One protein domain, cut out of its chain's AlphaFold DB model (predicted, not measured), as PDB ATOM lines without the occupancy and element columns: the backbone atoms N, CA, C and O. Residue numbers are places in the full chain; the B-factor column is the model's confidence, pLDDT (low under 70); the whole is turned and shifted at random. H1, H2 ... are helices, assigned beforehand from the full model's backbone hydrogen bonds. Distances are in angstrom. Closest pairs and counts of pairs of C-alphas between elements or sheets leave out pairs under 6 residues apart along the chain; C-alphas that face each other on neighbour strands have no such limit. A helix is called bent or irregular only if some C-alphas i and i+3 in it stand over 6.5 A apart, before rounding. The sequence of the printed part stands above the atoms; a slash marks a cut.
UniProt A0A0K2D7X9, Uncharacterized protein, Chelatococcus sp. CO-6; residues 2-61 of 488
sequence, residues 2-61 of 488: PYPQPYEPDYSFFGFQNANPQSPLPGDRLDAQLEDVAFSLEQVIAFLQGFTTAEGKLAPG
ATOM      1  N   PRO A   2     185.155 238.285 139.873       72.25
ATOM      2  CA  PRO A   2     186.383 237.520 139.671       72.25
ATOM      3  C   PRO A   2     187.542 238.466 139.331       72.25
ATOM      4  O   PRO A   2     187.337 239.486 138.675       72.25
ATOM      5  N   TYR A   3     188.732 238.157 139.844       78.12
ATOM      6  CA  TYR A   3     189.939 238.936 139.571       78.12
ATOM      7  C   TYR A   3     190.357 238.722 138.105       78.12
ATOM      8  O   TYR A   3     190.244 237.585 137.635       78.12
ATOM      9  N   PRO A   4     190.809 239.762 137.377       86.19
ATOM     10  CA  PRO A   4     191.218 239.607 135.984       86.19
ATOM     11  C   PRO A   4     192.376 238.615 135.873       86.19
ATOM     12  O   PRO A   4     193.305 238.640 136.685       86.19
ATOM     13  N   GLN A   5     192.325 237.741 134.869       82.62
ATOM     14  CA  GLN A   5     193.421 236.807 134.629       82.62
ATOM     15  C   GLN A   5     194.655 237.544 134.075       82.62
ATOM     16  O   GLN A   5     194.535 238.263 133.073       82.62
ATOM     17  N   PRO A   6     195.832 237.402 134.715       82.62
ATOM     18  CA  PRO A   6     197.065 237.981 134.200       82.62
ATOM     19  C   PRO A   6     197.458 237.294 132.890       82.62
ATOM     20  O   PRO A   6     197.288 236.087 132.738       82.62
ATOM     21  N   TYR A   7     197.990 238.071 131.948       87.06
ATOM     22  CA  TYR A   7     198.584 237.523 130.733       87.06
ATOM     23  C   TYR A   7     199.872 236.758 131.072       87.06
ATOM     24  O   TYR A   7     200.802 237.337 131.641       87.06
ATOM     25  N   GLU A   8     199.938 235.486 130.681       85.00
ATOM     26  CA  GLU A   8     201.136 234.652 130.786       85.00
ATOM     27  C   GLU A   8     201.628 234.274 129.376       85.00
ATOM     28  O   GLU A   8     200.879 233.682 128.600       85.00
ATOM     29  N   PRO A   9     202.871 234.627 128.998       81.81
ATOM     30  CA  PRO A   9     203.384 234.337 127.666       81.81
ATOM     31  C   PRO A   9     203.702 232.844 127.508       81.81
ATOM     32  O   PRO A   9     204.704 232.355 128.025       81.81
ATOM     33  N   ASP A  10     202.900 232.142 126.710       81.38
ATOM     34  CA  ASP A  10     202.998 230.683 126.526       81.38
ATOM     35  C   ASP A  10     203.954 230.259 125.382       81.38
ATOM     36  O   ASP A  10     204.127 229.080 125.063       81.38
ATOM     37  N   TYR A  11     204.595 231.228 124.713       84.69
ATOM     38  CA  TYR A  11     205.527 230.980 123.607       84.69
ATOM     39  C   TYR A  11     206.669 232.006 123.555       84.69
ATOM     40  O   TYR A  11     206.452 233.215 123.635       84.69
ATOM     41  N   SER A  12     207.904 231.529 123.368       88.44
ATOM     42  CA  SER A  12     209.084 232.390 123.219       88.44
ATOM     43  C   SER A  12     209.451 232.573 121.747       88.44
ATOM     44  O   SER A  12     210.125 231.731 121.148       88.44
ATOM     45  N   PHE A  13     209.066 233.712 121.168       88.69
ATOM     46  CA  PHE A  13     209.489 234.087 119.811       88.69
ATOM     47  C   PHE A  13     211.005 234.258 119.699       88.69
ATOM     48  O   PHE A  13     211.595 233.896 118.683       88.69
ATOM     49  N   PHE A  14     211.646 234.735 120.769       86.38
ATOM     50  CA  PHE A  14     213.101 234.844 120.839       86.38
ATOM     51  C   PHE A  14     213.774 233.466 120.755       86.38
ATOM     52  O   PHE A  14     214.691 233.272 119.958       86.38
ATOM     53  N   GLY A  15     213.283 232.482 121.518       87.56
ATOM     54  CA  GLY A  15     213.783 231.106 121.467       87.56
ATOM     55  C   GLY A  15     213.584 230.462 120.093       87.56
ATOM     56  O   GLY A  15     214.503 229.832 119.569       87.56
ATOM     57  N   PHE A  16     212.422 230.681 119.471       88.00
ATOM     58  CA  PHE A  16     212.145 230.193 118.119       88.00
ATOM     59  C   PHE A  16     213.095 230.787 117.073       88.00
ATOM     60  O   PHE A  16     213.622 230.042 116.247       88.00
ATOM     61  N   GLN A  17     213.336 232.099 117.114       88.88
ATOM     62  CA  GLN A  17     214.184 232.788 116.142       88.88
ATOM     63  C   GLN A  17     215.669 232.451 116.318       88.88
ATOM     64  O   GLN A  17     216.396 232.358 115.332       88.88
ATOM     65  N   ASN A  18     216.106 232.180 117.552       88.88
ATOM     66  CA  ASN A  18     217.451 231.678 117.828       88.88
ATOM     67  C   ASN A  18     217.655 230.253 117.276       88.88
ATOM     68  O   ASN A  18     218.712 229.934 116.740       88.88
ATOM     69  N   ALA A  19     216.625 229.404 117.357       88.19
ATOM     70  CA  ALA A  19     216.648 228.055 116.791       88.19
ATOM     71  C   ALA A  19     216.449 228.032 115.261       88.19
ATOM     72  O   ALA A  19     216.905 227.101 114.601       88.19
ATOM     73  N   ASN A  20     215.785 229.045 114.689       86.94
ATOM     74  CA  ASN A  20     215.441 229.120 113.266       86.94
ATOM     75  C   ASN A  20     215.746 230.514 112.673       86.94
ATOM     76  O   ASN A  20     214.822 231.270 112.368       86.94
ATOM     77  N   PRO A  21     217.026 230.863 112.441       84.69
ATOM     78  CA  PRO A  21     217.433 232.233 112.101       84.69
ATOM     79  C   PRO A  21     216.965 232.735 110.729       84.69
ATOM     80  O   PRO A  21     217.087 233.921 110.431       84.69
ATOM     81  N   GLN A  22     216.521 231.837 109.851       86.69
ATOM     82  CA  GLN A  22     216.101 232.145 108.476       86.69
ATOM     83  C   GLN A  22     214.600 231.932 108.257       86.69
ATOM     84  O   GLN A  22     214.092 232.220 107.174       86.69
ATOM     85  N   SER A  23     213.891 231.433 109.271       85.69
ATOM     86  CA  SER A  23     212.453 231.201 109.197       85.69
ATOM     87  C   SER A  23     211.705 232.439 109.697       85.69
ATOM     88  O   SER A  23     212.096 233.009 110.720       85.69
ATOM     89  N   PRO A  24     210.624 232.869 109.022       86.94
ATOM     90  CA  PRO A  24     209.751 233.905 109.557       86.94
ATOM     91  C   PRO A  24     209.104 233.428 110.862       86.94
ATOM     92  O   PRO A  24     208.961 232.224 111.095       86.94
ATOM     93  N   LEU A  25     208.710 234.375 111.717       86.25
ATOM     94  CA  LEU A  25     208.002 234.050 112.953       86.25
ATOM     95  C   LEU A  25     206.689 233.307 112.636       86.25
ATOM     96  O   LEU A  25     206.048 233.620 111.628       86.25
ATOM     97  N   PRO A  26     206.262 232.345 113.472       87.19
ATOM     98  CA  PRO A  26     205.027 231.611 113.229       87.19
ATOM     99  C   PRO A  26     203.824 232.541 113.433       87.19
ATOM    100  O   PRO A  26     203.530 232.921 114.567       87.19
ATOM    101  N   GLY A  27     203.139 232.897 112.342       85.25
ATOM    102  CA  GLY A  27     201.990 233.814 112.354       85.25
ATOM    103  C   GLY A  27     200.868 233.350 113.282       85.25
ATOM    104  O   GLY A  27     200.480 234.092 114.175       85.25
ATOM    105  N   ASP A  28     200.471 232.078 113.189       87.44
ATOM    106  CA  ASP A  28     199.406 231.501 114.027       87.44
ATOM    107  C   ASP A  28     199.688 231.626 115.538       87.44
ATOM    108  O   ASP A  28     198.772 231.736 116.347       87.44
ATOM    109  N   ARG A  29     200.967 231.605 115.939       87.62
ATOM    110  CA  ARG A  29     201.373 231.765 117.346       87.62
ATOM    111  C   ARG A  29     201.396 233.226 117.777       87.62
ATOM    112  O   ARG A  29     201.138 233.502 118.944       87.62
ATOM    113  N   LEU A  30     201.725 234.138 116.864       87.38
ATOM    114  CA  LEU A  30     201.661 235.578 117.107       87.38
ATOM    115  C   LEU A  30     200.214 236.034 117.280       87.38
ATOM    116  O   LEU A  30     199.920 236.735 118.242       87.38
ATOM    117  N   ASP A  31     199.324 235.573 116.407       90.62
ATOM    118  CA  ASP A  31     197.901 235.899 116.476       90.62
ATOM    119  C   ASP A  31     197.274 235.354 117.766       90.62
ATOM    120  O   ASP A  31     196.569 236.085 118.454       90.62
ATOM    121  N   ALA A  32     197.613 234.120 118.163       88.25
ATOM    122  CA  ALA A  32     197.167 233.555 119.437       88.25
ATOM    123  C   ALA A  32     197.629 234.385 120.650       88.25
ATOM    124  O   ALA A  32     196.825 234.683 121.526       88.25
ATOM    125  N   GLN A  33     198.894 234.830 120.684       89.62
ATOM    126  CA  GLN A  33     199.364 235.686 121.782       89.62
ATOM    127  C   GLN A  33     198.692 237.059 121.805       89.62
ATOM    128  O   GLN A  33     198.426 237.592 122.878       89.62
ATOM    129  N   LEU A  34     198.432 237.655 120.641       89.69
ATOM    130  CA  LEU A  34     197.732 238.938 120.570       89.69
ATOM    131  C   LEU A  34     196.286 238.814 121.066       89.69
ATOM    132  O   LEU A  34     195.815 239.718 121.758       89.69
ATOM    133  N   GLU A  35     195.623 237.696 120.773       91.12
ATOM    134  CA  GLU A  35     194.278 237.392 121.268       91.12
ATOM    135  C   GLU A  35     194.260 237.218 122.796       91.12
ATOM    136  O   GLU A  35     193.420 237.806 123.477       91.12
ATOM    137  N   ASP A  36     195.238 236.505 123.364       88.94
ATOM    138  CA  ASP A  36     195.359 236.321 124.817       88.94
ATOM    139  C   ASP A  36     195.613 237.651 125.553       88.94
ATOM    140  O   ASP A  36     195.045 237.913 126.622       88.94
ATOM    141  N   VAL A  37     196.434 238.535 124.971       89.25
ATOM    142  CA  VAL A  37     196.652 239.894 125.493       89.25
ATOM    143  C   VAL A  37     195.363 240.714 125.431       89.25
ATOM    144  O   VAL A  37     195.022 241.388 126.406       89.25
ATOM    145  N   ALA A  38     194.639 240.664 124.309       90.56
ATOM    146  CA  ALA A  38     193.373 241.373 124.149       90.56
ATOM    147  C   ALA A  38     192.342 240.907 125.190       90.56
ATOM    148  O   ALA A  38     191.736 241.734 125.871       90.56
ATOM    149  N   PHE A  39     192.229 239.597 125.400       90.12
ATOM    150  CA  PHE A  39     191.338 239.007 126.394       90.12
ATOM    151  C   PHE A  39     191.670 239.439 127.833       90.12
ATOM    152  O   PHE A  39     190.776 239.818 128.595       90.12
ATOM    153  N   SER A  40     192.951 239.446 128.217       90.81
ATOM    154  CA  SER A  40     193.379 239.936 129.537       90.81
ATOM    155  C   SER A  40     193.041 241.421 129.728       90.81
ATOM    156  O   SER A  40     192.516 241.814 130.774       90.81
ATOM    157  N   LEU A  41     193.256 242.251 128.700       90.44
ATOM    158  CA  LEU A  41     192.906 243.674 128.732       90.44
ATOM    159  C   LEU A  41     191.398 243.903 128.875       90.44
ATOM    160  O   LEU A  41     190.987 244.741 129.678       90.44
ATOM    161  N   GLU A  42     190.569 243.152 128.153       90.81
ATOM    162  CA  GLU A  42     189.111 243.233 128.279       90.81
ATOM    163  C   GLU A  42     188.638 242.869 129.689       90.81
ATOM    164  O   GLU A  42     187.793 243.569 130.254       90.81
ATOM    165  N   GLN A  43     189.228 241.842 130.307       89.44
ATOM    166  CA  GLN A  43     188.920 241.497 131.695       89.44
ATOM    167  C   GLN A  43     189.320 242.597 132.683       89.44
ATOM    168  O   GLN A  43     188.557 242.898 133.602       89.44
ATOM    169  N   VAL A  44     190.487 243.223 132.504       87.75
ATOM    170  CA  VAL A  44     190.926 244.348 133.348       87.75
ATOM    171  C   VAL A  44     189.985 245.542 133.189       87.75
ATOM    172  O   VAL A  44     189.591 246.150 134.184       87.75
ATOM    173  N   ILE A  45     189.578 245.864 131.961       86.56
ATOM    174  CA  ILE A  45     188.632 246.952 131.689       86.56
ATOM    175  C   ILE A  45     187.282 246.665 132.350       86.56
ATOM    176  O   ILE A  45     186.753 247.532 133.046       86.56
ATOM    177  N   ALA A  46     186.745 245.454 132.196       84.12
ATOM    178  CA  ALA A  46     185.484 245.051 132.818       84.12
ATOM    179  C   ALA A  46     185.557 245.097 134.353       84.12
ATOM    180  O   ALA A  46     184.622 245.553 135.014       84.12
ATOM    181  N   PHE A  47     186.689 244.681 134.926       84.12
ATOM    182  CA  PHE A  47     186.949 244.773 136.359       84.12
ATOM    183  C   PHE A  47     186.962 246.232 136.842       84.12
ATOM    184  O   PHE A  47     186.287 246.557 137.817       84.12
ATOM    185  N   LEU A  48     187.662 247.130 136.139       81.94
ATOM    186  CA  LEU A  48     187.733 248.555 136.480       81.94
ATOM    187  C   LEU A  48     186.383 249.269 136.329       81.94
ATOM    188  O   LEU A  48     186.021 250.079 137.181       81.94
ATOM    189  N   GLN A  49     185.607 248.937 135.297       80.56
ATOM    190  CA  GLN A  49     184.254 249.470 135.102       80.56
ATOM    191  C   GLN A  49     183.310 249.103 136.254       80.56
ATOM    192  O   GLN A  49     182.399 249.870 136.558       80.56
ATOM    193  N   GLY A  50     183.554 247.991 136.954       75.44
ATOM    194  CA  GLY A  50     182.792 247.591 138.138       75.44
ATOM    195  C   GLY A  50     182.912 248.543 139.336       75.44
ATOM    196  O   GLY A  50     182.042 248.530 140.206       75.44
ATOM    197  N   PHE A  51     183.946 249.392 139.384       74.88
ATOM    198  CA  PHE A  51     184.163 250.356 140.472       74.88
ATOM    199  C   PHE A  51     183.516 251.721 140.225       74.88
ATOM    200  O   PHE A  51     183.521 252.562 141.126       74.88
ATOM    201  N   THR A  52     182.940 251.959 139.045       79.12
ATOM    202  CA  THR A  52     182.358 253.256 138.677       79.12
ATOM    203  C   THR A  52     180.949 253.121 138.110       79.12
ATOM    204  O   THR A  52     180.662 252.210 137.341       79.12
ATOM    205  N   THR A  53     180.055 254.049 138.441       74.31
ATOM    206  CA  THR A  53     178.744 254.171 137.793       74.31
ATOM    207  C   THR A  53     178.872 254.868 136.435       74.31
ATOM    208  O   THR A  53     179.866 255.542 136.162       74.31
ATOM    209  N   ALA A  54     177.832 254.781 135.599       71.19
ATOM    210  CA  ALA A  54     177.771 255.463 134.298       71.19
ATOM    211  C   ALA A  54     177.942 257.001 134.374       71.19
ATOM    212  O   ALA A  54     178.174 257.648 133.357       71.19
ATOM    213  N   GLU A  55     177.853 257.587 135.573       74.12
ATOM    214  CA  GLU A  55     178.060 259.017 135.845       74.12
ATOM    215  C   GLU A  55     179.505 259.364 136.260       74.12
ATOM    216  O   GLU A  55     179.775 260.504 136.637       74.12
ATOM    217  N   GLY A  56     180.433 258.400 136.256       69.38
ATOM    218  CA  GLY A  56     181.827 258.609 136.667       69.38
ATOM    219  C   GLY A  56     182.040 258.720 138.182       69.38
ATOM    220  O   GLY A  56     183.087 259.188 138.624       69.38
ATOM    221  N   LYS A  57     181.059 258.307 138.995       76.31
ATOM    222  CA  LYS A  57     181.173 258.224 140.465       76.31
ATOM    223  C   LYS A  57     181.538 256.806 140.889       76.31
ATOM    224  O   LYS A  57     181.270 255.871 140.145       76.31
ATOM    225  N   LEU A  58     182.088 256.633 142.091       75.69
ATOM    226  CA  LEU A  58     182.322 255.297 142.650       75.69
ATOM    227  C   LEU A  58     181.002 254.528 142.801       75.69
ATOM    228  O   LEU A  58     179.983 255.104 143.196       75.69
ATOM    229  N   ALA A  59     181.020 253.235 142.483       74.94
ATOM    230  CA  ALA A  59     179.854 252.383 142.651       74.94
ATOM    231  C   ALA A  59     179.504 252.213 144.150       74.94
ATOM    232  O   ALA A  59     180.396 252.172 145.007       74.94
ATOM    233  N   PRO A  60     178.207 252.138 144.510       64.50
ATOM    234  CA  PRO A  60     177.792 251.906 145.892       64.50
ATOM    235  C   PRO A  60     178.405 250.616 146.451       64.50
ATOM    236  O   PRO A  60     178.340 249.569 145.812       64.50
ATOM    237  N   GLY A  61     179.002 250.690 147.642       67.38
ATOM    238  CA  GLY A  61     179.669 249.549 148.280       67.38
ATOM    239  C   GLY A  61     181.117 249.294 147.837       67.38
ATOM    240  O   GLY A  61     181.764 248.430 148.418       67.38
TER     241      GLY A  61
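Overview. This is residues 2 to 61 of the 488 residues of an uncharacterized protein of Chelatococcus sp. CO-6 (UniProt A0A0K2D7X9). The printed part is a long, narrow hairpin-like rod: a leading stretch without a named element, residues 2 to 12, runs out along one long helix, H2, and the short helix H1 carries on to the far end, where the chain folds back into H2. Residues 18 to 23, at that turn, stick out, and a tail of residues 50 to 61 ends the rod on the other side. There are 60 residues with two named helices, H1 then H2, and no named strand; the class is all helix. The whole is extended, with a radius of gyration of the C-alphas of 17.8 A and spans of 56 by 17 by 13 A.

Along the chain. Start at C-alpha 2, at (186.383, 237.520, 139.671). Find C-alpha 13 at (209.489, 234.087, 119.811), where H1 begins; it covers residues 13 to 19 and is 9.8 A long. H2 covers residues 27 to 49 and runs 32.8 A, from C-alpha 27 at (201.990, 233.814, 112.354) to C-alpha 49 at (184.254, 249.470, 135.102).

Arrangement. Look at H1 and H2 together: they are apart, but only just, with their closest C-alphas 8.4 A from each other. A short link of 7 residues joins them. In both helices each O i to N i+4 pair is within hydrogen-bond range, and neither is bent.

Size, cuts and confidence. The C-alphas farthest apart, those of Gln 22 and Pro 60, are 57.1 A from each other, while those of Pro 2 and Gly 61 are 16.2 A apart. The printed part has no cut. Its mean pLDDT is 83.8; look for values under 70 at residue 56 and residues 60 to 61.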